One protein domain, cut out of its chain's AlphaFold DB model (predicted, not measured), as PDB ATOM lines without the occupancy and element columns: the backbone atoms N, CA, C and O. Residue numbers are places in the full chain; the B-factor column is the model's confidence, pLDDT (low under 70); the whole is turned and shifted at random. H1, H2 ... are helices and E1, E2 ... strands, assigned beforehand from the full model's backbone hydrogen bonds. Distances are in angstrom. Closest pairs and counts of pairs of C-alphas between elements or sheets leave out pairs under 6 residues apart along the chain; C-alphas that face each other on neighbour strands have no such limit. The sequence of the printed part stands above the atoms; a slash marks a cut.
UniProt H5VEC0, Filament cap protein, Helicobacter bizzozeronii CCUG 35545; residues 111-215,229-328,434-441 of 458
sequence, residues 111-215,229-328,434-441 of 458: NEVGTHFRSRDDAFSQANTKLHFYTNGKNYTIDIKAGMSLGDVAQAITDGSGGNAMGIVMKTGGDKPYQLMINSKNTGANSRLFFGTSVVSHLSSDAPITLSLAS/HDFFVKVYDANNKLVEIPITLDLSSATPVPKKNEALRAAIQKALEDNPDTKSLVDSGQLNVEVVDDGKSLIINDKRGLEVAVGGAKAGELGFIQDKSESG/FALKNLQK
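What this domain is: This is residues 111 to 215, 229 to 328 and 434 to 441 of the 458 residues of the protein "Filament cap protein" of Helicobacter bizzozeronii CCUG 35545 (UniProt H5VEC0). What shape does the backbone make? Two lobes lie end to end: in one, H1 covers part of one face of the strongly twisted sheet E4 - E5 - E1 - E14 and the hairpin E2 and E3 packs on H1 through E3; in the other, H2 covers one face of the sheet E6 - E12 - E11, with the small sheet E9 - E8 - E13 at one side and the pair E7 and E10 at the far end. What is it made of? The 213 printed residues include three named helices and fourteen named strands, in the order E1 E2 E3 H1 E4 E5 E6 E7 E8 E9 E10 H2 H3 E11 E12 E13 E14, mixed in class, with each sheet antiparallel. The whole is compact, with a radius of gyration of the C-alphas of 18.6 A, and spans 58 by 35 by 28 A.

Where its parts are: Where is the largest sheet? E4 is residues 165 to 171, 19.0 A long, E5 178 to 184, 19.6 A, E1 111 to 117, from C-alpha 111 at (-29.801, -7.270, -35.121), and E14 436 to 440, ending with C-alpha 440 at (-23.983, -3.680, -33.195). Where are the others? H1 is residues 150 to 160, E2 129 to 135, E3 138 to 144, E6 197 to 202, E12 297 to 302 and E11 287 to 292. H2 is residues 257 to 274, 25.4 A long, H3 279 to 283, E8 232 to 236, E9 242 to 246, E13 309 to 311, E7 209 to 211 and E10 249 to 251.

How they stand to each other: What is on the largest sheet? H1 is on it, over E4, at a height over the sheet of 7.8 A; the closest C-alphas, of Ala 154 and Gly 167, are 4.0 A apart. In the hairpin E4 and E5, N 168 and O 181 are within hydrogen-bond range at 2.8 A. What is on E6 - E12 - E11? H2 is, at a height of 8.9 A, its closest C-alpha to E11 being Arg 265 to Val 289, 6.0 A; N 299 and O 290 of the hairpin E11 and E12 are 2.8 A apart. H2 touches H3 with residues 269 to 273 alone, Glu 273 and Lys 279 having the closest C-alphas, 4.4 A; in H1, H2 and H3 every O i to N i+4 pair is within hydrogen-bond range.

The domain as a whole: Where is the printed part cut? Residues 216 to 228 are not printed, a gap of 7.9 A between C-alphas 215 and 229, nor are 329 to 433, 17.3 A between C-alphas 328 and 434. Which links are long, and where is confidence low? The links E1 to E2 and E5 to E6 are long; residues 215 and 327 have pLDDT under 70.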
ATOM      1  N   ASN A 111     -28.527  -7.326 -35.824       95.19
ATOM      2  CA  ASN A 111     -29.801  -7.270 -35.121       95.19
ATOM      3  C   ASN A 111     -30.282  -8.668 -34.770       95.19
ATOM      4  O   ASN A 111     -30.293  -9.571 -35.600       95.19
ATOM      5  N   GLU A 112     -30.709  -8.817 -33.531       92.31
ATOM      6  CA  GLU A 112     -31.280 -10.029 -32.975       92.31
ATOM      7  C   GLU A 112     -32.805  -9.902 -32.960       92.31
ATOM      8  O   GLU A 112     -33.341  -8.877 -32.537       92.31
ATOM      9  N   VAL A 113     -33.512 -10.937 -33.406       92.19
ATOM     10  CA  VAL A 113     -34.968 -11.034 -33.272       92.19
ATOM     11  C   VAL A 113     -35.272 -11.805 -31.993       92.19
ATOM     12  O   VAL A 113     -34.847 -12.945 -31.844       92.19
ATOM     13  N   GLY A 114     -36.002 -11.207 -31.053       83.06
ATOM     14  CA  GLY A 114     -36.173 -11.740 -29.695       83.06
ATOM     15  C   GLY A 114     -36.944 -13.062 -29.585       83.06
ATOM     16  O   GLY A 114     -36.988 -13.657 -28.506       83.06
ATOM     17  N   THR A 115     -37.538 -13.560 -30.670       89.25
ATOM     18  CA  THR A 115     -38.215 -14.859 -30.674       89.25
ATOM     19  C   THR A 115     -37.242 -16.026 -30.804       89.25
ATOM     20  O   THR A 115     -36.332 -16.039 -31.629       89.25
ATOM     21  N   HIS A 116     -37.465 -17.027 -29.954       92.38
ATOM     22  CA  HIS A 116     -36.620 -18.208 -29.821       92.38
ATOM     23  C   HIS A 116     -37.381 -19.471 -30.230       92.38
ATOM     24  O   HIS A 116     -38.551 -19.654 -29.868       92.38
ATOM     25  N   PHE A 117     -36.687 -20.379 -30.913       94.69
ATOM     26  CA  PHE A 117     -37.241 -21.588 -31.521       94.69
ATOM     27  C   PHE A 117     -36.467 -22.840 -31.093       94.69
ATOM     28  O   PHE A 117     -35.284 -22.780 -30.740       94.69
ATOM     29  N   ARG A 118     -37.138 -23.998 -31.096       95.81
ATOM     30  CA  ARG A 118     -36.520 -25.291 -30.751       95.81
ATOM     31  C   ARG A 118     -35.771 -25.886 -31.933       95.81
ATOM     32  O   ARG A 118     -34.744 -26.525 -31.723       95.81
ATOM     33  N   SER A 119     -36.274 -25.658 -33.140       94.94
ATOM     34  CA  SER A 119     -35.675 -26.082 -34.403       94.94
ATOM     35  C   SER A 119     -35.710 -24.959 -35.439       94.94
ATOM     36  O   SER A 119     -36.507 -24.028 -35.350       94.94
ATOM     37  N   ARG A 120     -34.866 -25.079 -36.468       96.00
ATOM     38  CA  ARG A 120     -34.927 -24.242 -37.677       96.00
ATOM     39  C   ARG A 120     -36.196 -24.496 -38.493       96.00
ATOM     40  O   ARG A 120     -36.612 -23.605 -39.224       96.00
ATOM     41  N   ASP A 121     -36.784 -25.679 -38.340       96.81
ATOM     42  CA  ASP A 121     -37.984 -26.115 -39.063       96.81
ATOM     43  C   ASP A 121     -39.285 -25.714 -38.347       96.81
ATOM     44  O   ASP A 121     -40.375 -25.922 -38.877       96.81
ATOM     45  N   ASP A 122     -39.189 -25.135 -37.144       96.31
ATOM     46  CA  ASP A 122     -40.358 -24.634 -36.427       96.31
ATOM     47  C   ASP A 122     -40.984 -23.474 -37.209       96.31
ATOM     48  O   ASP A 122     -40.282 -22.580 -37.690       96.31
ATOM     49  N   ALA A 123     -42.316 -23.469 -37.302       95.88
ATOM     50  CA  ALA A 123     -43.055 -22.388 -37.937       95.88
ATOM     51  C   ALA A 123     -42.776 -21.053 -37.228       95.88
ATOM     52  O   ALA A 123     -43.021 -20.915 -36.026       95.88
ATOM     53  N   PHE A 124     -42.304 -20.069 -37.989       94.38
ATOM     54  CA  PHE A 124     -41.988 -18.733 -37.498       94.38
ATOM     55  C   PHE A 124     -43.260 -17.969 -37.119       94.38
ATOM     56  O   PHE A 124     -43.347 -17.402 -36.038       94.38
ATOM     57  N   SER A 125     -44.280 -18.012 -37.982       92.50
ATOM     58  CA  SER A 125     -45.582 -17.372 -37.762       92.50
ATOM     59  C   SER A 125     -46.735 -18.299 -38.148       92.50
ATOM     60  O   SER A 125     -46.624 -19.091 -39.084       92.50
ATOM     61  N   GLN A 126     -47.869 -18.169 -37.455       91.94
ATOM     62  CA  GLN A 126     -49.139 -18.823 -37.809       91.94
ATOM     63  C   GLN A 126     -50.056 -17.926 -38.660       91.94
ATOM     64  O   GLN A 126     -51.083 -18.385 -39.154       91.94
ATOM     65  N   ALA A 127     -49.687 -16.657 -38.841       93.31
ATOM     66  CA  ALA A 127     -50.379 -15.687 -39.680       93.31
ATOM     67  C   ALA A 127     -49.463 -15.213 -40.814       93.31
ATOM     68  O   ALA A 127     -48.238 -15.178 -40.664       93.31
ATOM     69  N   ASN A 128     -50.057 -14.819 -41.938       93.62
ATOM     70  CA  ASN A 128     -49.337 -14.070 -42.958       93.62
ATOM     71  C   ASN A 128     -48.993 -12.689 -42.399       93.62
ATOM     72  O   ASN A 128     -49.835 -12.037 -41.787       93.62
ATOM     73  N   THR A 129     -47.779 -12.226 -42.634       92.38
ATOM     74  CA  THR A 129     -47.336 -10.892 -42.249       92.38
ATOM     75  C   THR A 129     -46.240 -10.408 -43.186       92.38
ATOM     76  O   THR A 129     -45.812 -11.127 -44.091       92.38
ATOM     77  N   LYS A 130     -45.796  -9.174 -42.982       91.75
ATOM     78  CA  LYS A 130     -44.734  -8.546 -43.753       91.75
ATOM     79  C   LYS A 130     -43.712  -7.955 -42.801       91.75
ATOM     80  O   LYS A 130     -44.071  -7.243 -41.870       91.75
ATOM     81  N   LEU A 131     -42.440  -8.238 -43.049       92.00
ATOM     82  CA  LEU A 131     -41.336  -7.545 -42.400       92.00
ATOM     83  C   LEU A 131     -40.929  -6.358 -43.273       92.00
ATOM     84  O   LEU A 131     -40.591  -6.540 -44.442       92.00
ATOM     85  N   HIS A 132     -40.923  -5.165 -42.685       91.44
ATOM     86  CA  HIS A 132     -40.488  -3.940 -43.345       91.44
ATOM     87  C   HIS A 132     -39.172  -3.451 -42.750       91.44
ATOM     88  O   HIS A 132     -38.991  -3.465 -41.529       91.44
ATOM     89  N   PHE A 133     -38.249  -3.032 -43.613       93.19
ATOM     90  CA  PHE A 133     -37.052  -2.314 -43.194       93.19
ATOM     91  C   PHE A 133     -36.477  -1.446 -44.313       93.19
ATOM     92  O   PHE A 133     -36.599  -1.767 -45.493       93.19
ATOM     93  N   TYR A 134     -35.784  -0.379 -43.932       93.56
ATOM     94  CA  TYR A 134     -35.012   0.482 -44.815       93.56
ATOM     95  C   TYR A 134     -33.511   0.263 -44.610       93.56
ATOM     96  O   TYR A 134     -33.031   0.177 -43.476       93.56
ATOM     97  N   THR A 135     -32.754   0.190 -45.705       93.81
ATOM     98  CA  THR A 135     -31.283   0.194 -45.689       93.81
ATOM     99  C   THR A 135     -30.722   0.585 -47.053       93.81
ATOM    100  O   THR A 135     -31.386   0.389 -48.072       93.81
ATOM    101  N   ASN A 136     -29.504   1.139 -47.099       89.88
ATOM    102  CA  ASN A 136     -28.815   1.514 -48.342       89.88
ATOM    103  C   ASN A 136     -29.699   2.306 -49.337       89.88
ATOM    104  O   ASN A 136     -29.669   2.052 -50.544       89.88
ATOM    105  N   GLY A 137     -30.515   3.246 -48.849       89.00
ATOM    106  CA  GLY A 137     -31.342   4.089 -49.718       89.00
ATOM    107  C   GLY A 137     -32.679   3.483 -50.155       89.00
ATOM    108  O   GLY A 137     -33.362   4.097 -50.971       89.00
ATOM    109  N   LYS A 138     -33.056   2.284 -49.684       90.19
ATOM    110  CA  LYS A 138     -34.233   1.553 -50.183       90.19
ATOM    111  C   LYS A 138     -35.064   0.928 -49.067       90.19
ATOM    112  O   LYS A 138     -34.515   0.380 -48.114       90.19
ATOM    113  N   ASN A 139     -36.387   0.960 -49.243       91.06
ATOM    114  CA  ASN A 139     -37.338   0.178 -48.456       91.06
ATOM    115  C   ASN A 139     -37.420  -1.254 -48.996       91.06
ATOM    116  O   ASN A 139     -37.486  -1.475 -50.206       91.06
ATOM    117  N   TYR A 140     -37.473  -2.218 -48.087       93.06
ATOM    118  CA  TYR A 140     -37.681  -3.630 -48.366       93.06
ATOM    119  C   TYR A 140     -38.918  -4.120 -47.625       93.06
ATOM    120  O   TYR A 140     -39.170  -3.747 -46.480       93.06
ATOM    121  N   THR A 141     -39.679  -4.979 -48.298       93.12
ATOM    122  CA  THR A 141     -40.849  -5.656 -47.743       93.12
ATOM    123  C   THR A 141     -40.694  -7.145 -47.993       93.12
ATOM    124  O   THR A 141     -40.603  -7.569 -49.143       93.12
ATOM    125  N   ILE A 142     -40.642  -7.931 -46.921       93.75
ATOM    126  CA  ILE A 142     -40.474  -9.382 -46.976       93.75
ATOM    127  C   ILE A 142     -41.784 -10.037 -46.554       93.75
ATOM    128  O   ILE A 142     -42.192  -9.916 -45.399       93.75
ATOM    129  N   ASP A 143     -42.434 -10.733 -47.482       92.81
ATOM    130  CA  ASP A 143     -43.642 -11.505 -47.194       92.81
ATOM    131  C   ASP A 143     -43.300 -12.759 -46.382       92.81
ATOM    132  O   ASP A 143     -42.512 -13.606 -46.810       92.81
ATOM    133  N   ILE A 144     -43.937 -12.908 -45.224       93.81
ATOM    134  CA  ILE A 144     -43.809 -14.068 -44.342       93.81
ATOM    135  C   ILE A 144     -45.168 -14.740 -44.277       93.81
ATOM    136  O   ILE A 144     -46.120 -14.211 -43.708       93.81
ATOM    137  N   LYS A 145     -45.278 -15.913 -44.893       93.94
ATOM    138  CA  LYS A 145     -46.533 -16.660 -44.946       93.94
ATOM    139  C   LYS A 145     -46.717 -17.492 -43.684       93.94
ATOM    140  O   LYS A 145     -45.749 -17.975 -43.096       93.94
ATOM    141  N   ALA A 146     -47.975 -17.712 -43.317       94.31
ATOM    142  CA  ALA A 146     -48.335 -18.647 -42.263       94.31
ATOM    143  C   ALA A 146     -47.682 -20.017 -42.520       94.31
ATOM    144  O   ALA A 146     -47.791 -20.573 -43.614       94.31
ATOM    145  N   GLY A 147     -46.996 -20.549 -41.509       94.88
ATOM    146  CA  GLY A 147     -46.326 -21.845 -41.567       94.88
ATOM    147  C   GLY A 147     -44.918 -21.845 -42.167       94.88
ATOM    148  O   GLY A 147     -44.289 -22.898 -42.133       94.88
ATOM    149  N   MET A 148     -44.392 -20.718 -42.673       96.56
ATOM    150  CA  MET A 148     -42.970 -20.643 -43.051       96.56
ATOM    151  C   MET A 148     -42.092 -20.951 -41.840       96.56
ATOM    152  O   MET A 148     -42.339 -20.424 -40.752       96.56
ATOM    153  N   SER A 149     -41.074 -21.791 -42.020       97.50
ATOM    154  CA  SER A 149     -40.147 -22.123 -40.941       97.50
ATOM    155  C   SER A 149     -39.212 -20.955 -40.613       97.50
ATOM    156  O   SER A 149     -39.032 -20.035 -41.415       97.50
ATOM    157  N   LEU A 150     -38.567 -20.994 -39.445       96.94
ATOM    158  CA  LEU A 150     -37.492 -20.061 -39.095       96.94
ATOM    159  C   LEU A 150     -36.396 -20.015 -40.180       96.94
ATOM    160  O   LEU A 150     -35.902 -18.940 -40.523       96.94
ATOM    161  N   GLY A 151     -36.027 -21.174 -40.734       97.25
ATOM    162  CA  GLY A 151     -35.083 -21.272 -41.847       97.25
ATOM    163  C   GLY A 151     -35.583 -20.581 -43.117       97.25
ATOM    164  O   GLY A 151     -34.831 -19.818 -43.725       97.25
ATOM    165  N   ASP A 152     -36.851 -20.790 -43.476       98.12
ATOM    166  CA  ASP A 152     -37.457 -20.173 -44.661       98.12
ATOM    167  C   ASP A 152     -37.528 -18.651 -44.533       98.12
ATOM    168  O   ASP A 152     -37.256 -17.939 -45.497       98.12
ATOM    169  N   VAL A 153     -37.853 -18.128 -43.344       97.25
ATOM    170  CA  VAL A 153     -37.889 -16.678 -43.095       97.25
ATOM    171  C   VAL A 153     -36.493 -16.065 -43.206       97.25
ATOM    172  O   VAL A 153     -36.333 -15.022 -43.839       97.25
ATOM    173  N   ALA A 154     -35.463 -16.720 -42.661       97.31
ATOM    174  CA  ALA A 154     -34.079 -16.263 -42.802       97.31
ATOM    175  C   ALA A 154     -33.650 -16.176 -44.281       97.31
ATOM    176  O   ALA A 154     -33.032 -15.195 -44.710       97.31
ATOM    177  N   GLN A 155     -34.027 -17.178 -45.076       98.06
ATOM    178  CA  GLN A 155     -33.750 -17.191 -46.509       98.06
ATOM    179  C   GLN A 155     -34.554 -16.112 -47.250       98.06
ATOM    180  O   GLN A 155     -33.979 -15.359 -48.031       98.06
ATOM    181  N   ALA A 156     -35.844 -15.953 -46.940       97.88
ATOM    182  CA  ALA A 156     -36.708 -14.940 -47.549       97.88
ATOM    183  C   ALA A 156     -36.202 -13.507 -47.323       97.88
ATOM    184  O   ALA A 156     -36.285 -12.681 -48.228       97.88
ATOM    185  N   ILE A 157     -35.628 -13.212 -46.152       97.38
ATOM    186  CA  ILE A 157     -34.981 -11.920 -45.862       97.38
ATOM    187  C   ILE A 157     -33.758 -11.703 -46.759       97.38
ATOM    188  O   ILE A 157     -33.567 -10.622 -47.322       97.38
ATOM    189  N   THR A 158     -32.932 -12.738 -46.901       97.56
ATOM    190  CA  THR A 158     -31.715 -12.682 -47.716       97.56
ATOM    191  C   THR A 158     -32.053 -12.480 -49.191       97.56
ATOM    192  O   THR A 158     -31.527 -11.566 -49.829       97.56
ATOM    193  N   ASP A 159     -32.990 -13.267 -49.715       97.81
ATOM    194  CA  ASP A 159     -33.385 -13.223 -51.122       97.81
ATOM    195  C   ASP A 159     -34.191 -11.962 -51.447       97.81
ATOM    196  O   ASP A 159     -33.883 -11.260 -52.411       97.81
ATOM    197  N   GLY A 160     -35.175 -11.618 -50.611       96.19
ATOM    198  CA  GLY A 160     -36.041 -10.455 -50.812       96.19
ATOM    199  C   GLY A 160     -35.308  -9.117 -50.686       96.19
ATOM    200  O   GLY A 160     -35.749  -8.120 -51.257       96.19
ATOM    201  N   SER A 161     -34.155  -9.086 -50.009       95.75
ATOM    202  CA  SER A 161     -33.286  -7.906 -49.967       95.75
ATOM    203  C   SER A 161     -32.221  -7.869 -51.071       95.75
ATOM    204  O   SER A 161     -31.446  -6.909 -51.147       95.75
ATOM    205  N   GLY A 162     -32.128  -8.907 -51.914       94.62
ATOM    206  CA  GLY A 162     -31.028  -9.076 -52.869       94.62
ATOM    207  C   GLY A 162     -29.662  -9.192 -52.178       94.62
ATOM    208  O   GLY A 162     -28.650  -8.742 -52.716       94.62
ATOM    209  N   GLY A 163     -29.642  -9.723 -50.953       93.00
ATOM    210  CA  GLY A 163     -28.461  -9.834 -50.106       93.00
ATOM    211  C   GLY A 163     -27.988  -8.518 -49.486       93.00
ATOM    212  O   GLY A 163     -26.851  -8.462 -49.036       93.00
ATOM    213  N   ASN A 164     -28.793  -7.449 -49.460       93.44
ATOM    214  CA  ASN A 164     -28.437  -6.233 -48.710       93.44
ATOM    215  C   ASN A 164     -28.585  -6.435 -47.192       93.44
ATOM    216  O   ASN A 164     -27.794  -5.893 -46.416       93.44
ATOM    217  N   ALA A 165     -29.542  -7.276 -46.795       96.81
ATOM    218  CA  ALA A 165     -29.703  -7.805 -45.450       96.81
ATOM    219  C   ALA A 165     -29.574  -9.336 -45.483       96.81
ATOM    220  O   ALA A 165     -30.077  -9.993 -46.389       96.81
ATOM    221  N   MET A 166     -28.906  -9.910 -44.492       97.38
ATOM    222  CA  MET A 166     -28.692 -11.345 -44.346       97.38
ATOM    223  C   MET A 166     -29.544 -11.855 -43.189       97.38
ATOM    224  O   MET A 166     -29.340 -11.441 -42.046       97.38
ATOM    225  N   GLY A 167     -30.470 -12.766 -43.479       97.12
ATOM    226  CA  GLY A 167     -31.167 -13.540 -42.458       97.12
ATOM    227  C   GLY A 167     -30.320 -14.740 -42.047       97.12
ATOM    228  O   GLY A 167     -30.015 -15.609 -42.863       97.12
ATOM    229  N   ILE A 168     -29.919 -14.796 -40.780       96.00
ATOM    230  CA  ILE A 168     -29.030 -15.831 -40.245       96.00
ATOM    231  C   ILE A 168     -29.701 -16.468 -39.040       96.00
ATOM    232  O   ILE A 168     -30.104 -15.779 -38.112       96.00
ATOM    233  N   VAL A 169     -29.781 -17.795 -39.013       96.56
ATOM    234  CA  VAL A 169     -30.226 -18.505 -37.811       96.56
ATOM    235  C   VAL A 169     -29.011 -18.864 -36.967       96.56
ATOM    236  O   VAL A 169     -28.185 -19.681 -37.387       96.56
ATOM    237  N   MET A 170     -28.915 -18.269 -35.781       92.38
ATOM    238  CA  MET A 170     -27.840 -18.500 -34.824       92.38
ATOM    239  C   MET A 170     -28.325 -19.352 -33.650       92.38
ATOM    240  O   MET A 170     -29.507 -19.360 -33.314       92.38
ATOM    241  N   LYS A 171     -27.397 -20.092 -33.032       92.00
ATOM    242  CA  LYS A 171     -27.659 -20.870 -31.823       92.00
ATOM    243  C   LYS A 171     -27.183 -20.089 -30.589       92.00
ATOM    244  O   LYS A 171     -25.976 -19.933 -30.433       92.00
ATOM    245  N   THR A 172     -28.093 -19.614 -29.739       85.25
ATOM    246  CA  THR A 172     -27.806 -18.713 -28.597       85.25
ATOM    247  C   THR A 172     -27.911 -19.376 -27.214       85.25
ATOM    248  O   THR A 172     -27.501 -18.786 -26.219       85.25
ATOM    249  N   GLY A 173     -28.338 -20.646 -27.149       80.50
ATOM    250  CA  GLY A 173     -28.394 -21.449 -25.914       80.50
ATOM    251  C   GLY A 173     -29.785 -21.498 -25.261       80.50
ATOM    252  O   GLY A 173     -30.712 -20.839 -25.711       80.50
ATOM    253  N   GLY A 174     -29.953 -22.326 -24.223       89.19
ATOM    254  CA  GLY A 174     -31.248 -22.562 -23.558       89.19
ATOM    255  C   GLY A 174     -32.153 -23.600 -24.248       89.19
ATOM    256  O   GLY A 174     -31.748 -24.253 -25.210       89.19
ATOM    257  N   ASP A 175     -33.385 -23.752 -23.746       90.50
ATOM    258  CA  ASP A 175     -34.358 -24.773 -24.198       90.50
ATOM    259  C   ASP A 175     -34.875 -24.554 -25.630       90.50
ATOM    260  O   ASP A 175     -35.343 -25.487 -26.288       90.50
ATOM    261  N   LYS A 176     -34.818 -23.309 -26.113       93.31
ATOM    262  CA  LYS A 176     -35.152 -22.904 -27.483       93.31
ATOM    263  C   LYS A 176     -33.931 -22.214 -28.092       93.31
ATOM    264  O   LYS A 176     -33.863 -20.989 -28.086       93.31
ATOM    265  N   PRO A 177     -32.923 -22.979 -28.538       93.12
ATOM    266  CA  PRO A 177     -31.600 -22.423 -28.748       93.12
ATOM    267  C   PRO A 177     -31.455 -21.683 -30.076       93.12
ATOM    268  O   PRO A 177     -30.399 -21.100 -30.283       93.12
ATOM    269  N   TYR A 178     -32.429 -21.742 -30.988       95.19
ATOM    270  CA  TYR A 178     -32.328 -21.124 -32.309       95.19
ATOM    271  C   TYR A 178     -33.006 -19.762 -32.341       95.19
ATOM    272  O   TYR A 178     -34.144 -19.613 -31.899       95.19
ATOM    273  N   GLN A 179     -32.317 -18.796 -32.935       93.56
ATOM    274  CA  GLN A 179     -32.756 -17.414 -33.006       93.56
ATOM    275  C   GLN A 179     -32.427 -16.806 -34.366       93.56
ATOM    276  O   GLN A 179     -31.384 -17.106 -34.954       93.56
ATOM    277  N   LEU A 180     -33.315 -15.949 -34.869       95.50
ATOM    278  CA  LEU A 180     -33.084 -15.199 -36.100       95.50
ATOM    279  C   LEU A 180     -32.228 -13.961 -35.816       95.50
ATOM    280  O   LEU A 180     -32.504 -13.190 -34.900       95.50
ATOM    281  N   MET A 181     -31.224 -13.748 -36.654       95.44
ATOM    282  CA  MET A 181     -30.458 -12.516 -36.759       95.44
ATOM    283  C   MET A 181     -30.655 -11.908 -38.143       95.44
ATOM    284  O   MET A 181     -30.724 -12.630 -39.139       95.44
ATOM    285  N   ILE A 182     -30.740 -10.585 -38.200       96.94
ATOM    286  CA  ILE A 182     -30.890  -9.812 -39.431       96.94
ATOM    287  C   ILE A 182     -29.753  -8.801 -39.480       96.94
ATOM    288  O   ILE A 182     -29.749  -7.804 -38.754       96.94
ATOM    289  N   ASN A 183     -28.780  -9.073 -40.341       96.56
ATOM    290  CA  ASN A 183     -27.533  -8.321 -40.372       96.56
ATOM    291  C   ASN A 183     -27.362  -7.607 -41.705       96.56
ATOM    292  O   ASN A 183     -27.788  -8.112 -42.742       96.56
ATOM    293  N   SER A 184     -26.690  -6.464 -41.713       96.44
ATOM    294  CA  SER A 184     -26.285  -5.852 -42.973       96.44
ATOM    295  C   SER A 184     -25.165  -6.664 -43.619       96.44
ATOM    296  O   SER A 184     -24.272  -7.176 -42.939       96.44
ATOM    297  N   LYS A 185     -25.177  -6.780 -44.950       92.88
ATOM    298  CA  LYS A 185     -24.070  -7.435 -45.669       92.88
ATOM    299  C   LYS A 185     -22.796  -6.592 -45.658       92.88
ATOM    300  O   LYS A 185     -21.698  -7.128 -45.544       92.88
ATOM    301  N   ASN A 186     -22.954  -5.279 -45.808       90.69
ATOM    302  CA  ASN A 186     -21.850  -4.333 -45.894       90.69
ATOM    303  C   ASN A 186     -21.630  -3.619 -44.556       90.69
ATOM    304  O   ASN A 186     -22.506  -3.586 -43.688       90.69
ATOM    305  N   THR A 187     -20.443  -3.040 -44.408       89.00
ATOM    306  CA  THR A 187     -20.096  -2.121 -43.322       89.00
ATOM    307  C   THR A 187     -20.330  -0.671 -43.738       89.00
ATOM    308  O   THR A 187     -20.325  -0.367 -44.929       89.00
ATOM    309  N   GLY A 188     -20.387   0.242 -42.772       85.44
ATOM    310  CA  GLY A 188     -20.545   1.675 -43.030       85.44
ATOM    311  C   GLY A 188     -21.911   2.178 -42.582       85.44
ATOM    312  O   GLY A 188     -22.860   1.409 -42.506       85.44
ATOM    313  N   ALA A 189     -22.017   3.476 -42.291       83.75
ATOM    314  CA  ALA A 189     -23.219   4.066 -41.691       83.75
ATOM    315  C   ALA A 189     -24.500   3.859 -42.529       83.75
ATOM    316  O   ALA A 189     -25.581   3.681 -41.977       83.75
ATOM    317  N   ASN A 190     -24.376   3.811 -43.860       88.06
ATOM    318  CA  ASN A 190     -25.512   3.599 -44.764       88.06
ATOM    319  C   ASN A 190     -26.075   2.169 -44.712       88.06
ATOM    320  O   ASN A 190     -27.205   1.942 -45.143       88.06
ATOM    321  N   SER A 191     -25.308   1.217 -44.168       92.25
ATOM    322  CA  SER A 191     -25.711  -0.185 -44.031       92.25
ATOM    323  C   SER A 191     -26.571  -0.450 -42.798       92.25
ATOM    324  O   SER A 191     -26.920  -1.599 -42.544       92.25
ATOM    325  N   ARG A 192     -26.943   0.582 -42.036       93.62
ATOM    326  CA  ARG A 192     -27.877   0.439 -40.920       93.62
ATOM    327  C   ARG A 192     -29.221  -0.115 -41.392       93.62
ATOM    328  O   ARG A 192     -29.696   0.242 -42.473       93.62
ATOM    329  N   LEU A 193     -29.832  -0.968 -40.571       95.12
ATOM    330  CA  LEU A 193     -31.173  -1.494 -40.795       95.12
ATOM    331  C   LEU A 193     -32.174  -0.727 -39.921       95.12
ATOM    332  O   LEU A 193     -32.103  -0.756 -38.692       95.12
ATOM    333  N   PHE A 194     -33.116  -0.037 -40.559       94.50
ATOM    334  CA  PHE A 194     -34.220   0.649 -39.891       94.50
ATOM    335  C   PHE A 194     -35.492  -0.170 -40.076       94.50
ATOM    336  O   PHE A 194     -36.070  -0.171 -41.155       94.50
ATOM    337  N   PHE A 195     -35.896  -0.913 -39.051       93.75
ATOM    338  CA  PHE A 195     -37.067  -1.792 -39.111       93.75
ATOM    339  C   PHE A 195     -38.377  -1.035 -38.926       93.75
ATOM    340  O   PHE A 195     -38.395   0.024 -38.307       93.75
ATOM    341  N   GLY A 196     -39.476  -1.613 -39.400       91.88
ATOM    342  CA  GLY A 196     -40.793  -0.994 -39.358       91.88
ATOM    343  C   GLY A 196     -40.982  -0.014 -40.511       91.88
ATOM    344  O   GLY A 196     -40.605  -0.296 -41.647       91.88
ATOM    345  N   THR A 197     -41.598   1.121 -40.222       91.94
ATOM    346  CA  THR A 197     -41.986   2.141 -41.202       91.94
ATOM    347  C   THR A 197     -41.061   3.339 -41.102       91.94
ATOM    348  O   THR A 197     -40.529   3.666 -40.037       91.94
ATOM    349  N   SER A 198     -40.850   4.021 -42.221       93.50
ATOM    350  CA  SER A 198     -40.031   5.224 -42.234       93.50
ATOM    351  C   SER A 198     -40.442   6.200 -43.315       93.50
ATOM    352  O   SER A 198     -40.902   5.799 -44.383       93.50
ATOM    353  N   VAL A 199     -40.192   7.474 -43.038       94.88
ATOM    354  CA  VAL A 199     -40.182   8.549 -44.028       94.88
ATOM    355  C   VAL A 199     -38.751   9.051 -44.161       94.88
ATOM    356  O   VAL A 199     -38.053   9.217 -43.157       94.88
ATOM    357  N   VAL A 200     -38.310   9.277 -45.398       94.31
ATOM    358  CA  VAL A 200     -36.940   9.696 -45.710       94.31
ATOM    359  C   VAL A 200     -36.961  10.993 -46.510       94.31
ATOM    360  O   VAL A 200     -37.663  11.086 -47.519       94.31
ATOM    361  N   SER A 201     -36.172  11.979 -46.088       94.81
ATOM    362  CA  SER A 201     -35.908  13.184 -46.871       94.81
ATOM    363  C   SER A 201     -34.618  13.060 -47.676       94.81
ATOM    364  O   SER A 201     -33.679  12.388 -47.258       94.81
ATOM    365  N   HIS A 202     -34.564  13.747 -48.816       93.12
ATOM    366  CA  HIS A 202     -33.360  13.921 -49.627       93.12
ATOM    367  C   HIS A 202     -33.180  15.406 -49.920       93.12
ATOM    368  O   HIS A 202     -33.800  15.961 -50.829       93.12
ATOM    369  N   LEU A 203     -32.349  16.065 -49.121       90.31
ATOM    370  CA  LEU A 203     -32.175  17.505 -49.212       90.31
ATOM    371  C   LEU A 203     -31.061  17.853 -50.203       90.31
ATOM    372  O   LEU A 203     -29.945  17.350 -50.103       90.31
ATOM    373  N   SER A 204     -31.348  18.745 -51.151       87.31
ATOM    374  CA  SER A 204     -30.397  19.142 -52.203       87.31
ATOM    375  C   SER A 204     -29.935  20.599 -52.120       87.31
ATOM    376  O   SER A 204     -29.065  20.997 -52.892       87.31
ATOM    377  N   SER A 205     -30.487  21.394 -51.195       90.44
ATOM    378  CA  SER A 205     -30.275  22.845 -51.116       90.44
ATOM    379  C   SER A 205     -29.652  23.283 -49.789       90.44
ATOM    380  O   SER A 205     -30.070  22.861 -48.706       90.44
ATOM    381  N   ASP A 206     -28.686  24.197 -49.856       92.94
ATOM    382  CA  ASP A 206     -28.049  24.858 -48.713       92.94
ATOM    383  C   ASP A 206     -28.725  26.186 -48.321       92.94
ATOM    384  O   ASP A 206     -28.360  26.769 -47.301       92.94
ATOM    385  N   ALA A 207     -29.775  26.609 -49.035       93.94
ATOM    386  CA  ALA A 207     -30.493  27.866 -48.796       93.94
ATOM    387  C   ALA A 207     -30.993  28.025 -47.340       93.94
ATOM    388  O   ALA A 207     -31.339  27.024 -46.712       93.94
ATOM    389  N   PRO A 208     -31.056  29.245 -46.781       94.12
ATOM    390  CA  PRO A 208     -31.612  29.472 -45.446       94.12
ATOM    391  C   PRO A 208     -33.005  28.858 -45.269       94.12
ATOM    392  O   PRO A 208     -33.793  28.828 -46.214       94.12
ATOM    393  N   ILE A 209     -33.320  28.399 -44.059       92.19
ATOM    394  CA  ILE A 209     -34.649  27.883 -43.728       92.19
ATOM    395  C   ILE A 209     -35.034  28.249 -42.299       92.19
ATOM    396  O   ILE A 209     -34.262  28.064 -41.362       92.19
ATOM    397  N   THR A 210     -36.261  28.731 -42.140       93.25
ATOM    398  CA  THR A 210     -36.875  28.989 -40.837       93.25
ATOM    399  C   THR A 210     -38.208  28.256 -40.800       93.25
ATOM    400  O   THR A 210     -39.050  28.467 -41.673       93.25
ATOM    401  N   LEU A 211     -38.377  27.375 -39.821       92.75
ATOM    402  CA  LEU A 211     -39.596  26.635 -39.527       92.75
ATOM    403  C   LEU A 211     -40.229  27.266 -38.290       92.75
ATOM    404  O   LEU A 211     -39.648  27.251 -37.201       92.75
ATOM    405  N   SER A 212     -41.404  27.847 -38.476       88.19
ATOM    406  CA  SER A 212     -42.172  28.510 -37.436       88.19
ATOM    407  C   SER A 212     -43.441  27.738 -37.094       88.19
ATOM    408  O   SER A 212     -43.978  26.954 -37.883       88.19
ATOM    409  N   LEU A 213     -43.929  27.953 -35.872       82.88
ATOM    410  CA  LEU A 213     -45.253  27.480 -35.500       82.88
ATOM    411  C   LEU A 213     -46.304  28.318 -36.225       82.88
ATOM    412  O   LEU A 213     -46.138  29.531 -36.375       82.88
ATOM    413  N   ALA A 214     -47.405  27.673 -36.611       73.94
ATOM    414  CA  ALA A 214     -48.549  28.353 -37.173       73.94
ATOM    415  C   ALA A 214     -48.951  29.517 -36.260       73.94
ATOM    416  O   ALA A 214     -49.271  29.332 -35.084       73.94
ATOM    417  N   SER A 215     -48.937  30.721 -36.810       56.41
ATOM    418  CA  SER A 215     -49.564  31.888 -36.207       56.41
ATOM    419  C   SER A 215     -50.662  32.318 -37.168       56.41
ATOM    420  O   SER A 215     -50.420  32.488 -38.361       56.41
ATOM    421  N   HIS A 229     -48.687  24.731 -39.501       87.69
ATOM    422  CA  HIS A 229     -47.285  24.852 -39.101       87.69
ATOM    423  C   HIS A 229     -46.390  24.757 -40.344       87.69
ATOM    424  O   HIS A 229     -46.721  24.038 -41.287       87.69
ATOM    425  N   ASP A 230     -45.240  25.440 -40.346       92.06
ATOM    426  CA  ASP A 230     -44.312  25.364 -41.485       92.06
ATOM    427  C   ASP A 230     -43.836  23.922 -41.724       92.06
ATOM    428  O   ASP A 230     -43.677  23.499 -42.869       92.06
ATOM    429  N   PHE A 231     -43.628  23.167 -40.642       95.06
ATOM    430  CA  PHE A 231     -43.298  21.748 -40.679       95.06
ATOM    431  C   PHE A 231     -43.790  21.027 -39.418       95.06
ATOM    432  O   PHE A 231     -43.657  21.539 -38.302       95.06
ATOM    433  N   PHE A 232     -44.325  19.821 -39.588       95.12
ATOM    434  CA  PHE A 232     -44.726  18.938 -38.495       95.12
ATOM    435  C   PHE A 232     -44.451  17.472 -38.828       95.12
ATOM    436  O   PHE A 232     -44.385  17.079 -39.994       95.12
ATOM    437  N   VAL A 233     -44.353  16.655 -37.781       96.88
ATOM    438  CA  VAL A 233     -44.274  15.192 -37.855       96.88
ATOM    439  C   VAL A 233     -45.523  14.601 -37.206       96.88
ATOM    440  O   VAL A 233     -45.914  15.014 -36.120       96.88
ATOM    441  N   LYS A 234     -46.157  13.628 -37.857       96.62
ATOM    442  CA  LYS A 234     -47.281  12.849 -37.336       96.62
ATOM    443  C   LYS A 234     -46.826  11.435 -37.029       96.62
ATOM    444  O   LYS A 234     -46.311  10.746 -37.907       96.62
ATOM    445  N   VAL A 235     -47.023  11.014 -35.787       96.31
ATOM    446  CA  VAL A 235     -46.675   9.676 -35.296       96.31
ATOM    447  C   VAL A 235     -47.744   9.185 -34.336       96.31
ATOM    448  O   VAL A 235     -48.495   9.974 -33.765       96.31
ATOM    449  N   TYR A 236     -47.819   7.875 -34.152       93.81
ATOM    450  CA  TYR A 236     -48.676   7.279 -33.135       93.81
ATOM    451  C   TYR A 236     -48.002   7.355 -31.760       93.81
ATOM    452  O   TYR A 236     -46.814   7.059 -31.634       93.81
ATOM    453  N   ASP A 237     -48.746   7.716 -30.723       93.69
ATOM    454  CA  ASP A 237     -48.272   7.689 -29.338       93.69
ATOM    455  C   ASP A 237     -48.190   6.250 -28.779       93.69
ATOM    456  O   ASP A 237     -48.350   5.255 -29.498       93.69
ATOM    457  N   ALA A 238     -47.899   6.114 -27.483       88.25
ATOM    458  CA  ALA A 238     -47.859   4.817 -26.802       88.25
ATOM    459  C   ALA A 238     -49.234   4.117 -26.701       88.25
ATOM    460  O   ALA A 238     -49.290   2.910 -26.472       88.25
ATOM    461  N   ASN A 239     -50.331   4.855 -26.892       88.94
ATOM    462  CA  ASN A 239     -51.710   4.368 -26.854       88.94
ATOM    463  C   ASN A 239     -52.298   4.152 -28.261       88.94
ATOM    464  O   ASN A 239     -53.506   3.957 -28.394       88.94
ATOM    465  N   ASN A 240     -51.464   4.186 -29.307       87.12
ATOM    466  CA  ASN A 240     -51.870   4.101 -30.709       87.12
ATOM    467  C   ASN A 240     -52.850   5.207 -31.142       87.12
ATOM    468  O   ASN A 240     -53.681   4.998 -32.027       87.12
ATOM    469  N   LYS A 241     -52.730   6.407 -30.573       91.81
ATOM    470  CA  LYS A 241     -53.407   7.608 -31.065       91.81
ATOM    471  C   LYS A 241     -52.445   8.428 -31.918       91.81
ATOM    472  O   LYS A 241     -51.303   8.653 -31.531       91.81
ATOM    473  N   LEU A 242     -52.913   8.901 -33.070       93.25
ATOM    474  CA  LEU A 242     -52.128   9.784 -33.930       93.25
ATOM    475  C   LEU A 242     -51.957  11.164 -33.273       93.25
ATOM    476  O   LEU A 242     -52.942  11.798 -32.885       93.25
ATOM    477  N   VAL A 243     -50.714  11.633 -33.188       94.75
ATOM    478  CA  VAL A 243     -50.329  12.934 -32.629       94.75
ATOM    479  C   VAL A 243     -49.530  13.713 -33.671       94.75
ATOM    480  O   VAL A 243     -48.683  13.152 -34.364       94.75
ATOM    481  N   GLU A 244     -49.811  15.010 -33.791       94.81
ATOM    482  CA  GLU A 244     -49.072  15.949 -34.639       94.81
ATOM    483  C   GLU A 244     -48.095  16.759 -33.777       94.81
ATOM    484  O   GLU A 244     -48.493  17.390 -32.798       94.81
ATOM    485  N   ILE A 245     -46.815  16.726 -34.140       94.94
ATOM    486  CA  ILE A 245     -45.708  17.350 -33.421       94.94
ATOM    487  C   ILE A 245     -45.115  18.442 -34.314       94.94
ATOM    488  O   ILE A 245     -44.424  18.127 -35.290       94.94
ATOM    489  N   PRO A 246     -45.381  19.725 -34.030       94.19
ATOM    490  CA  PRO A 246     -44.839  20.808 -34.828       94.19
ATOM    491  C   PRO A 246     -43.353  21.010 -34.526       94.19
ATOM    492  O   PRO A 246     -42.910  20.888 -33.384       94.19
ATOM    493  N   ILE A 247     -42.582  21.349 -35.557       95.50
ATOM    494  CA  ILE A 247     -41.126  21.471 -35.468       95.50
ATOM    495  C   ILE A 247     -40.720  22.920 -35.699       95.50
ATOM    496  O   ILE A 247     -41.142  23.554 -36.667       95.50
ATOM    497  N   THR A 248     -39.857  23.434 -34.828       93.44
ATOM    498  CA  THR A 248     -39.250  24.756 -34.979       93.44
ATOM    499  C   THR A 248     -37.758  24.634 -35.245       93.44
ATOM    500  O   THR A 248     -37.066  23.799 -34.664       93.44
ATOM    501  N   LEU A 249     -37.258  25.467 -36.149       94.75
ATOM    502  CA  LEU A 249     -35.848  25.524 -36.517       94.75
ATOM    503  C   LEU A 249     -35.572  26.888 -37.138       94.75
ATOM    504  O   LEU A 249     -36.333  27.322 -37.994       94.75
ATOM    505  N   ASP A 250     -34.480  27.538 -36.762       94.25
ATOM    506  CA  ASP A 250     -34.058  28.776 -37.413       94.25
ATOM    507  C   ASP A 250     -32.619  28.656 -37.910       94.25
ATOM    508  O   ASP A 250     -31.670  28.590 -37.129       94.25
ATOM    509  N   LEU A 251     -32.471  28.595 -39.233       92.88
ATOM    510  CA  LEU A 251     -31.210  28.606 -39.962       92.88
ATOM    511  C   LEU A 251     -31.254  29.750 -40.974       92.88
ATOM    512  O   LEU A 251     -31.364  29.551 -42.184       92.88
ATOM    513  N   SER A 252     -31.149  30.968 -40.455       90.56
ATOM    514  CA  SER A 252     -31.218  32.226 -41.210       90.56
ATOM    515  C   SER A 252     -30.034  32.483 -42.158       90.56
ATOM    516  O   SER A 252     -30.028  33.473 -42.887       90.56
ATOM    517  N   SER A 253     -29.045  31.587 -42.201       92.75
ATOM    518  CA  SER A 253     -27.898  31.651 -43.113       92.75
ATOM    519  C   SER A 253     -27.735  30.357 -43.910       92.75
ATOM    520  O   SER A 253     -28.164  29.281 -43.480       92.75
ATOM    521  N   ALA A 254     -27.110  30.464 -45.086       93.50
ATOM    522  CA  ALA A 254     -26.835  29.311 -45.934       93.50
ATOM    523  C   ALA A 254     -26.003  28.277 -45.158       93.50
ATOM    524  O   ALA A 254     -24.940  28.587 -44.618       93.50
ATOM    525  N   THR A 255     -26.514  27.052 -45.081       94.38
ATOM    526  CA  THR A 255     -25.960  25.987 -44.241       94.38
ATOM    527  C   THR A 255     -25.758  24.735 -45.092       94.38
ATOM    528  O   THR A 255     -26.735  24.257 -45.677       94.38
ATOM    529  N   PRO A 256     -24.540  24.156 -45.143       95.94
ATOM    530  CA  PRO A 256     -24.281  22.935 -45.901       95.94
ATOM    531  C   PRO A 256     -25.255  21.817 -45.532       95.94
ATOM    532  O   PRO A 256     -25.506  21.593 -44.346       95.94
ATOM    533  N   VAL A 257     -25.746  21.085 -46.538       95.44
ATOM    534  CA  VAL A 257     -26.779  20.044 -46.382       95.44
ATOM    535  C   VAL A 257     -26.516  19.096 -45.195       95.44
ATOM    536  O   VAL A 257     -27.414  18.976 -44.364       95.44
ATOM    537  N   PRO A 258     -25.306  18.521 -45.001       94.88
ATOM    538  CA  PRO A 258     -25.026  17.672 -43.838       94.88
ATOM    539  C   PRO A 258     -25.276  18.338 -42.483       94.88
ATOM    540  O   PRO A 258     -25.860  17.736 -41.588       94.88
ATOM    541  N   LYS A 259     -24.868  19.603 -42.328       95.31
ATOM    542  CA  LYS A 259     -25.074  20.357 -41.082       95.31
ATOM    543  C   LYS A 259     -26.538  20.734 -40.890       95.31
ATOM    544  O   LYS A 259     -27.026  20.742 -39.766       95.31
ATOM    545  N   LYS A 260     -27.233  21.040 -41.985       95.56
ATOM    546  CA  LYS A 260     -28.653  21.377 -41.969       95.56
ATOM    547  C   LYS A 260     -29.510  20.172 -41.569       95.56
ATOM    548  O   LYS A 260     -30.354  20.313 -40.691       95.56
ATOM    549  N   ASN A 261     -29.257  18.995 -42.144       96.25
ATOM    550  CA  ASN A 261     -29.942  17.762 -41.753       96.25
ATOM    551  C   ASN A 261     -29.642  17.375 -40.304       96.25
ATOM    552  O   ASN A 261     -30.545  16.933 -39.607       96.25
ATOM    553  N   GLU A 262     -28.421  17.600 -39.816       96.38
ATOM    554  CA  GLU A 262     -28.094  17.368 -38.406       96.38
ATOM    555  C   GLU A 262     -28.848  18.324 -37.464       96.38
ATOM    556  O   GLU A 262     -29.374  17.900 -36.436       96.38
ATOM    557  N   ALA A 263     -28.976  19.603 -37.834       96.50
ATOM    558  CA  ALA A 263     -29.782  20.565 -37.082       96.50
ATOM    559  C   ALA A 263     -31.276  20.195 -37.091       96.50
ATOM    560  O   ALA A 263     -31.933  20.254 -36.052       96.50
ATOM    561  N   LEU A 264     -31.801  19.758 -38.239       96.69
ATOM    562  CA  LEU A 264     -33.177  19.280 -38.369       96.69
ATOM    563  C   LEU A 264     -33.415  17.998 -37.556       96.69
ATOM    564  O   LEU A 264     -34.406  17.919 -36.834       96.69
ATOM    565  N   ARG A 265     -32.490  17.028 -37.606       97.31
ATOM    566  CA  ARG A 265     -32.504  15.813 -36.777       97.31
ATOM    567  C   ARG A 265     -32.632  16.175 -35.304       97.31
ATOM    568  O   ARG A 265     -33.501  15.647 -34.623       97.31
ATOM    569  N   ALA A 266     -31.780  17.084 -34.828       97.69
ATOM    570  CA  ALA A 266     -31.781  17.524 -33.439       97.69
ATOM    571  C   ALA A 266     -33.088  18.239 -33.057       97.69
ATOM    572  O   ALA A 266     -33.618  17.985 -31.978       97.69
ATOM    573  N   ALA A 267     -33.630  19.086 -33.938       97.50
ATOM    574  CA  ALA A 267     -34.899  19.775 -33.706       97.50
ATOM    575  C   ALA A 267     -36.079  18.797 -33.596       97.50
ATOM    576  O   ALA A 267     -36.876  18.903 -32.666       97.50
ATOM    577  N   ILE A 268     -36.164  17.814 -34.500       97.62
ATOM    578  CA  ILE A 268     -37.220  16.792 -34.465       97.62
ATOM    579  C   ILE A 268     -37.056  15.896 -33.240       97.62
ATOM    580  O   ILE A 268     -38.022  15.692 -32.510       97.62
ATOM    581  N   GLN A 269     -35.843  15.400 -32.983       97.56
ATOM    582  CA  GLN A 269     -35.544  14.574 -31.812       97.56
ATOM    583  C   GLN A 269     -35.991  15.276 -30.527       97.56
ATOM    584  O   GLN A 269     -36.733  14.699 -29.739       97.56
ATOM    585  N   LYS A 270     -35.610  16.546 -30.360       96.69
ATOM    586  CA  LYS A 270     -35.990  17.344 -29.197       96.69
ATOM    587  C   LYS A 270     -37.507  17.520 -29.094       96.69
ATOM    588  O   LYS A 270     -38.058  17.337 -28.018       96.69
ATOM    589  N   ALA A 271     -38.193  17.839 -30.192       96.62
ATOM    590  CA  ALA A 271     -39.648  18.003 -30.178       96.62
ATOM    591  C   ALA A 271     -40.383  16.707 -29.778       96.62
ATOM    592  O   ALA A 271     -41.380  16.763 -29.059       96.62
ATOM    593  N   LEU A 272     -39.876  15.544 -30.204       96.62
ATOM    594  CA  LEU A 272     -40.413  14.237 -29.814       96.62
ATOM    595  C   LEU A 272     -40.088  13.871 -28.352       96.62
ATOM    596  O   LEU A 272     -40.897  13.212 -27.701       96.62
ATOM    597  N   GLU A 273     -38.928  14.279 -27.831       96.38
ATOM    598  CA  GLU A 273     -38.532  14.072 -26.428       96.38
ATOM    599  C   GLU A 273     -39.280  14.995 -25.456       96.38
ATOM    600  O   GLU A 273     -39.623  14.566 -24.352       96.38
ATOM    601  N   ASP A 274     -39.539  16.242 -25.859       95.75
ATOM    602  CA  ASP A 274     -40.260  17.243 -25.066       95.75
ATOM    603  C   ASP A 274     -41.774  16.959 -25.029       95.75
ATOM    604  O   ASP A 274     -42.472  17.398 -24.110       95.75
ATOM    605  N   ASN A 275     -42.303  16.215 -26.008       94.12
ATOM    606  CA  ASN A 275     -43.706  15.824 -26.034       94.12
ATOM    607  C   ASN A 275     -43.961  14.575 -25.149       94.12
ATOM    608  O   ASN A 275     -43.386  13.509 -25.397       94.12
ATOM    609  N   PRO A 276     -44.854  14.659 -24.142       94.81
ATOM    610  CA  PRO A 276     -45.096  13.568 -23.195       94.81
ATOM    611  C   PRO A 276     -45.702  12.303 -23.825       94.81
ATOM    612  O   PRO A 276     -45.489  11.212 -23.293       94.81
ATOM    613  N   ASP A 277     -46.405  12.423 -24.953       93.69
ATOM    614  CA  ASP A 277     -47.051  11.304 -25.648       93.69
ATOM    615  C   ASP A 277     -46.036  10.458 -26.440       93.69
ATOM    616  O   ASP A 277     -46.223   9.250 -26.621       93.69
ATOM    617  N   THR A 278     -44.927  11.064 -26.882       95.38
ATOM    618  CA  THR A 278     -43.891  10.401 -27.695       95.38
ATOM    619  C   THR A 278     -42.590  10.129 -26.949       95.38
ATOM    620  O   THR A 278     -41.827   9.259 -27.372       95.38
ATOM    621  N   LYS A 279     -42.340  10.799 -25.819       95.56
ATOM    622  CA  LYS A 279     -41.086  10.694 -25.063       95.56
ATOM    623  C   LYS A 279     -40.653   9.251 -24.780       95.56
ATOM    624  O   LYS A 279     -39.517   8.877 -25.054       95.56
ATOM    625  N   SER A 280     -41.562   8.424 -24.264       96.06
ATOM    626  CA  SER A 280     -41.256   7.028 -23.907       96.06
ATOM    627  C   SER A 280     -40.857   6.168 -25.117       96.06
ATOM    628  O   SER A 280     -40.049   5.241 -25.000       96.06
ATOM    629  N   LEU A 281     -41.386   6.489 -26.298       95.19
ATOM    630  CA  LEU A 281     -41.085   5.801 -27.552       95.19
ATOM    631  C   LEU A 281     -39.699   6.178 -28.074       95.19
ATOM    632  O   LEU A 281     -39.003   5.334 -28.634       95.19
ATOM    633  N   VAL A 282     -39.292   7.430 -27.869       95.31
ATOM    634  CA  VAL A 282     -37.940   7.893 -28.186       95.31
ATOM    635  C   VAL A 282     -36.923   7.301 -27.210       95.31
ATOM    636  O   VAL A 282     -35.922   6.735 -27.643       95.31
ATOM    637  N   ASP A 283     -37.217   7.338 -25.906       94.12
ATOM    638  CA  ASP A 283     -36.348   6.801 -24.848       94.12
ATOM    639  C   ASP A 283     -36.118   5.283 -25.013       94.12
ATOM    640  O   ASP A 283     -35.011   4.781 -24.811       94.12
ATOM    641  N   SER A 284     -37.148   4.537 -25.430       91.12
ATOM    642  CA  SER A 284     -37.041   3.103 -25.757       91.12
ATOM    643  C   SER A 284     -36.420   2.828 -27.135       91.12
ATOM    644  O   SER A 284     -36.109   1.679 -27.464       91.12
ATOM    645  N   GLY A 285     -36.226   3.865 -27.955       90.88
ATOM    646  CA  GLY A 285     -35.704   3.770 -29.313       90.88
ATOM    647  C   GLY A 285     -36.667   3.126 -30.313       90.88
ATOM    648  O   GLY A 285     -36.203   2.644 -31.352       90.88
ATOM    649  N   GLN A 286     -37.966   3.068 -30.004       92.25
ATOM    650  CA  GLN A 286     -39.022   2.658 -30.934       92.25
ATOM    651  C   GLN A 286     -39.235   3.723 -32.012       92.25
ATOM    652  O   GLN A 286     -39.230   3.389 -33.194       92.25
ATOM    653  N   LEU A 287     -39.313   4.992 -31.606       95.06
ATOM    654  CA  LEU A 287     -39.222   6.139 -32.505       95.06
ATOM    655  C   LEU A 287     -37.779   6.634 -32.548       95.06
ATOM    656  O   LEU A 287     -37.138   6.798 -31.512       95.06
ATOM    657  N   ASN A 288     -37.249   6.848 -33.747       93.75
ATOM    658  CA  ASN A 288     -35.901   7.373 -33.918       93.75
ATOM    659  C   ASN A 288     -35.799   8.283 -35.142       93.75
ATOM    660  O   ASN A 288     -36.492   8.089 -36.141       93.75
ATOM    661  N   VAL A 289     -34.914   9.275 -35.040       96.25
ATOM    662  CA  VAL A 289     -34.617  10.228 -36.108       96.25
ATOM    663  C   VAL A 289     -33.116  10.253 -36.331       96.25
ATOM    664  O   VAL A 289     -32.346  10.539 -35.410       96.25
ATOM    665  N   GLU A 290     -32.685   9.960 -37.553       94.69
ATOM    666  CA  GLU A 290     -31.267   9.843 -37.881       94.69
ATOM    667  C   GLU A 290     -30.914  10.468 -39.218       94.69
ATOM    668  O   GLU A 290     -31.753  10.636 -40.098       94.69
ATOM    669  N   VAL A 291     -29.639  10.808 -39.362       93.81
ATOM    670  CA  VAL A 291     -29.067  11.283 -40.617       93.81
ATOM    671  C   VAL A 291     -28.356  10.116 -41.295       93.81
ATOM    672  O   VAL A 291     -27.583   9.393 -40.665       93.81
ATOM    673  N   VAL A 292     -28.623   9.938 -42.584       91.81
ATOM    674  CA  VAL A 292     -28.084   8.870 -43.434       91.81
ATOM    675  C   VAL A 292     -27.511   9.466 -44.725       91.81
ATOM    676  O   VAL A 292     -27.586  10.677 -44.951       91.81
ATOM    677  N   ASP A 293     -26.896   8.626 -45.559       89.12
ATOM    678  CA  ASP A 293     -26.304   9.017 -46.847       89.12
ATOM    679  C   ASP A 293     -25.281  10.160 -46.714       89.12
ATOM    680  O   ASP A 293     -25.381  11.215 -47.343       89.12
ATOM    681  N   ASP A 294     -24.316   9.974 -45.808       86.25
ATOM    682  CA  ASP A 294     -23.239  10.934 -45.522       86.25
ATOM    683  C   ASP A 294     -23.724  12.356 -45.191       86.25
ATOM    684  O   ASP A 294     -23.078  13.354 -45.520       86.25
ATOM    685  N   GLY A 295     -24.876  12.471 -44.529       90.25
ATOM    686  CA  GLY A 295     -25.427  13.769 -44.155       90.25
ATOM    687  C   GLY A 295     -26.526  14.282 -45.075       90.25
ATOM    688  O   GLY A 295     -27.148  15.292 -44.764       90.25
ATOM    689  N   LYS A 296     -26.759  13.650 -46.227       91.94
ATOM    690  CA  LYS A 296     -27.638  14.203 -47.269       91.94
ATOM    691  C   LYS A 296     -29.116  13.925 -47.043       91.94
ATOM    692  O   LYS A 296     -29.960  14.655 -47.566       91.94
ATOM    693  N   SER A 297     -29.410  12.939 -46.207       93.94
ATOM    694  CA  SER A 297     -30.762  12.441 -46.016       93.94
ATOM    695  C   SER A 297     -31.085  12.313 -44.535       93.94
ATOM    696  O   SER A 297     -30.210  12.016 -43.719       93.94
ATOM    697  N   LEU A 298     -32.348  12.527 -44.186       95.31
ATOM    698  CA  LEU A 298     -32.875  12.309 -42.844       95.31
ATOM    699  C   LEU A 298     -33.890  11.170 -42.895       95.31
ATOM    700  O   LEU A 298     -34.718  11.132 -43.798       95.31
ATOM    701  N   ILE A 299     -33.863  10.273 -41.918       95.31
ATOM    702  CA  ILE A 299     -34.865   9.227 -41.733       95.31
ATOM    703  C   ILE A 299     -35.587   9.424 -40.402       95.31
ATOM    704  O   ILE A 299     -34.951   9.570 -39.359       95.31
ATOM    705  N   ILE A 300     -36.919   9.412 -40.446       96.75
ATOM    706  CA  ILE A 300     -37.794   9.304 -39.275       96.75
ATOM    707  C   ILE A 300     -38.390   7.903 -39.321       96.75
ATOM    708  O   ILE A 300     -39.052   7.547 -40.297       96.75
ATOM    709  N   ASN A 301     -38.128   7.097 -38.298       95.31
ATOM    710  CA  ASN A 301     -38.471   5.682 -38.277       95.31
ATOM    711  C   ASN A 301     -39.281   5.318 -37.032       95.31
ATOM    712  O   ASN A 301     -38.918   5.689 -35.915       95.31
ATOM    713  N   ASP A 302     -40.331   4.526 -37.246       94.38
ATOM    714  CA  ASP A 302     -41.066   3.845 -36.193       94.38
ATOM    715  C   ASP A 302     -40.873   2.329 -36.312       94.38
ATOM    716  O   ASP A 302     -41.421   1.661 -37.195       94.38
ATOM    717  N   LYS A 303     -40.113   1.763 -35.371       92.12
ATOM    718  CA  LYS A 303     -39.830   0.322 -35.294       92.12
ATOM    719  C   LYS A 303     -41.046  -0.534 -35.008       92.12
ATOM    720  O   LYS A 303     -40.951  -1.752 -35.131       92.12
ATOM    721  N   ARG A 304     -42.160   0.081 -34.612       90.62
ATOM    722  CA  ARG A 304     -43.461  -0.567 -34.431       90.62
ATOM    723  C   ARG A 304     -44.175  -0.787 -35.761       90.62
ATOM    724  O   ARG A 304     -45.120  -1.560 -35.807       90.62
ATOM    725  N   GLY A 305     -43.726  -0.126 -36.831       89.56
ATOM    726  CA  GLY A 305     -44.346  -0.156 -38.155       89.56
ATOM    727  C   GLY A 305     -45.699   0.545 -38.231       89.56
ATOM    728  O   GLY A 305     -46.505   0.213 -39.097       89.56
ATOM    729  N   LEU A 306     -45.960   1.480 -37.315       90.75
ATOM    730  CA  LEU A 306     -47.104   2.387 -37.389       90.75
ATOM    731  C   LEU A 306     -46.782   3.543 -38.339       90.75
ATOM    732  O   LEU A 306     -45.618   3.888 -38.524       90.75
ATOM    733  N   GLU A 307     -47.792   4.133 -38.973       92.12
ATOM    734  CA  GLU A 307     -47.544   5.176 -39.972       92.12
ATOM    735  C   GLU A 307     -46.782   6.365 -39.361       92.12
ATOM    736  O   GLU A 307     -47.134   6.880 -38.297       92.12
ATOM    737  N   VAL A 308     -45.735   6.787 -40.065       94.81
ATOM    738  CA  VAL A 308     -45.020   8.038 -39.820       94.81
ATOM    739  C   VAL A 308     -45.372   8.967 -40.965       94.81
ATOM    740  O   VAL A 308     -45.269   8.568 -42.121       94.81
ATOM    741  N   ALA A 309     -45.761  10.199 -40.673       95.81
ATOM    742  CA  ALA A 309     -46.037  11.199 -41.692       95.81
ATOM    743  C   ALA A 309     -45.383  12.538 -41.359       95.81
ATOM    744  O   ALA A 309     -45.024  12.820 -40.219       95.81
ATOM    745  N   VAL A 310     -45.205  13.362 -42.377       95.88
ATOM    746  CA  VAL A 310     -44.645  14.705 -42.308       95.88
ATOM    747  C   VAL A 310     -45.510  15.636 -43.144       95.88
ATOM    748  O   VAL A 310     -46.128  15.223 -44.121       95.88
ATOM    749  N   GLY A 311     -45.574  16.906 -42.771       93.12
ATOM    750  CA  GLY A 311     -46.355  17.881 -43.523       93.12
ATOM    751  C   GLY A 311     -46.031  19.309 -43.128       93.12
ATOM    752  O   GLY A 311     -45.041  19.557 -42.439       93.12
ATOM    753  N   GLY A 312     -46.860  20.241 -43.589       90.69
ATOM    754  CA  GLY A 312     -46.640  21.676 -43.463       90.69
ATOM    755  C   GLY A 312     -46.105  22.295 -44.752       90.69
ATOM    756  O   GLY A 312     -45.592  21.606 -45.640       90.69
ATOM    757  N   ALA A 313     -46.221  23.620 -44.849       88.44
ATOM    758  CA  ALA A 313     -45.926  24.376 -46.067       88.44
ATOM    759  C   ALA A 313     -44.492  24.180 -46.593       88.44
ATOM    760  O   ALA A 313     -44.261  24.280 -47.797       88.44
ATOM    761  N   LYS A 314     -43.535  23.867 -45.708       91.69
ATOM    762  CA  LYS A 314     -42.108  23.725 -46.029       91.69
ATOM    763  C   LYS A 314     -41.615  22.277 -46.045       91.69
ATOM    764  O   LYS A 314     -40.421  22.052 -46.229       91.69
ATOM    765  N   ALA A 315     -42.491  21.276 -45.911       92.12
ATOM    766  CA  ALA A 315     -42.083  19.865 -45.958       92.12
ATOM    767  C   ALA A 315     -41.370  19.497 -47.276       92.12
ATOM    768  O   ALA A 315     -40.351  18.803 -47.263       92.12
ATOM    769  N   GLY A 316     -41.850  20.029 -48.407       91.19
ATOM    770  CA  GLY A 316     -41.213  19.837 -49.714       91.19
ATOM    771  C   GLY A 316     -39.831  20.496 -49.820       91.19
ATOM    772  O   GLY A 316     -38.919  19.913 -50.405       91.19
ATOM    773  N   GLU A 317     -39.632  21.666 -49.198       91.44
ATOM    774  CA  GLU A 317     -38.324  22.347 -49.137       91.44
ATOM    775  C   GLU A 317     -37.294  21.552 -48.323       91.44
ATOM    776  O   GLU A 317     -36.094  21.636 -48.580       91.44
ATOM    777  N   LEU A 318     -37.764  20.745 -47.366       92.69
ATOM    778  CA  LEU A 318     -36.944  19.848 -46.550       92.69
ATOM    779  C   LEU A 318     -36.591  18.531 -47.263       92.69
ATOM    780  O   LEU A 318     -35.882  17.703 -46.694       92.69
ATOM    781  N   GLY A 319     -37.041  18.338 -48.507       92.56
ATOM    782  CA  GLY A 319     -36.694  17.177 -49.327       92.56
ATOM    783  C   GLY A 319     -37.532  15.930 -49.049       92.56
ATOM    784  O   GLY A 319     -37.138  14.836 -49.453       92.56
ATOM    785  N   PHE A 320     -38.669  16.057 -48.361       92.81
ATOM    786  CA  PHE A 320     -39.621  14.959 -48.201       92.81
ATOM    787  C   PHE A 320     -40.474  14.817 -49.466       92.81
ATOM    788  O   PHE A 320     -41.385  15.602 -49.710       92.81
ATOM    789  N   ILE A 321     -40.144  13.821 -50.294       84.38
ATOM    790  CA  ILE A 321     -40.894  13.509 -51.525       84.38
ATOM    791  C   ILE A 321     -42.175  12.735 -51.189       84.38
ATOM    792  O   ILE A 321     -43.205  12.930 -51.830       84.38
ATOM    793  N   GLN A 322     -42.099  11.857 -50.188       87.44
ATOM    794  CA  GLN A 322     -43.249  11.173 -49.609       87.44
ATOM    795  C   GLN A 322     -43.598  11.854 -48.288       87.44
ATOM    796  O   GLN A 322     -42.732  12.042 -47.433       87.44
ATOM    797  N   ASP A 323     -44.864  12.222 -48.136       90.31
ATOM    798  CA  ASP A 323     -45.421  12.848 -46.938       90.31
ATOM    799  C   ASP A 323     -45.783  11.820 -45.859       90.31
ATOM    800  O   ASP A 323     -46.017  12.179 -44.711       90.31
ATOM    801  N   LYS A 324     -45.795  10.529 -46.191       92.62
ATOM    802  CA  LYS A 324     -46.054   9.447 -45.245       92.62
ATOM    803  C   LYS A 324     -45.307   8.175 -45.598       92.62
ATOM    804  O   LYS A 324     -44.957   7.936 -46.750       92.62
ATOM    805  N   SER A 325     -45.070   7.357 -44.582       91.06
ATOM    806  CA  SER A 325     -44.401   6.074 -44.716       91.06
ATOM    807  C   SER A 325     -45.260   5.122 -45.532       91.06
ATOM    808  O   SER A 325     -46.473   5.050 -45.332       91.06
ATOM    809  N   GLU A 326     -44.624   4.326 -46.381       79.31
ATOM    810  CA  GLU A 326     -45.296   3.244 -47.092       79.31
ATOM    811  C   GLU A 326     -45.708   2.147 -46.096       79.31
ATOM    812  O   GLU A 326     -44.889   1.332 -45.668       79.31
ATOM    813  N   SER A 327     -46.985   2.113 -45.714       68.06
ATOM    814  CA  SER A 327     -47.604   0.918 -45.145       68.06
ATOM    815  C   SER A 327     -48.173   0.111 -46.313       68.06
ATOM    816  O   SER A 327     -49.079   0.545 -47.020       68.06
ATOM    817  N   GLY A 328     -47.559  -1.033 -46.616       75.31
ATOM    818  CA  GLY A 328     -48.051  -1.889 -47.694       75.31
ATOM    819  C   GLY A 328     -49.460  -2.402 -47.387       75.31
ATOM    820  O   GLY A 328     -49.795  -2.618 -46.224       75.31
ATOM    821  N   PHE A 434     -41.258  -9.913 -33.780       83.38
ATOM    822  CA  PHE A 434     -40.092  -9.113 -34.172       83.38
ATOM    823  C   PHE A 434     -39.583  -8.195 -33.058       83.38
ATOM    824  O   PHE A 434     -39.344  -7.008 -33.277       83.38
ATOM    825  N   ALA A 435     -39.375  -8.734 -31.857       84.31
ATOM    826  CA  ALA A 435     -38.754  -7.989 -30.763       84.31
ATOM    827  C   ALA A 435     -37.263  -7.732 -31.069       84.31
ATOM    828  O   ALA A 435     -36.388  -8.479 -30.641       84.31
ATOM    829  N   LEU A 436     -36.981  -6.719 -31.887       86.94
ATOM    830  CA  LEU A 436     -35.662  -6.460 -32.453       86.94
ATOM    831  C   LEU A 436     -34.738  -5.767 -31.455       86.94
ATOM    832  O   LEU A 436     -35.032  -4.681 -30.951       86.94
ATOM    833  N   LYS A 437     -33.567  -6.361 -31.241       87.62
ATOM    834  CA  LYS A 437     -32.487  -5.806 -30.429       87.62
ATOM    835  C   LYS A 437     -31.255  -5.605 -31.300       87.62
ATOM    836  O   LYS A 437     -30.698  -6.559 -31.835       87.62
ATOM    837  N   ASN A 438     -30.801  -4.363 -31.423       88.75
ATOM    838  CA  ASN A 438     -29.550  -4.069 -32.113       88.75
ATOM    839  C   ASN A 438     -28.370  -4.410 -31.188       88.75
ATOM    840  O   ASN A 438     -28.284  -3.895 -30.073       88.75
ATOM    841  N   LEU A 439     -27.491  -5.303 -31.642       87.62
ATOM    842  CA  LEU A 439     -26.287  -5.726 -30.921       87.62
ATOM    843  C   LEU A 439     -25.052  -4.942 -31.369       87.62
ATOM    844  O   LEU A 439     -24.133  -4.729 -30.582       87.62
ATOM    845  N   GLN A 440     -25.034  -4.512 -32.630       90.44
ATOM    846  CA  GLN A 440     -23.983  -3.680 -33.195       90.44
ATOM    847  C   GLN A 440     -24.602  -2.721 -34.205       90.44
ATOM    848  O   GLN A 440     -25.263  -3.160 -35.147       90.44
ATOM    849  N   LYS A 441     -24.347  -1.424 -34.027       86.06
ATOM    850  CA  LYS A 441     -24.745  -0.400 -34.992       86.06
ATOM    851  C   LYS A 441     -23.717  -0.311 -36.107       86.06
ATOM    852  O   LYS A 441     -22.517  -0.233 -35.836       86.06
TER     853      LYS A 441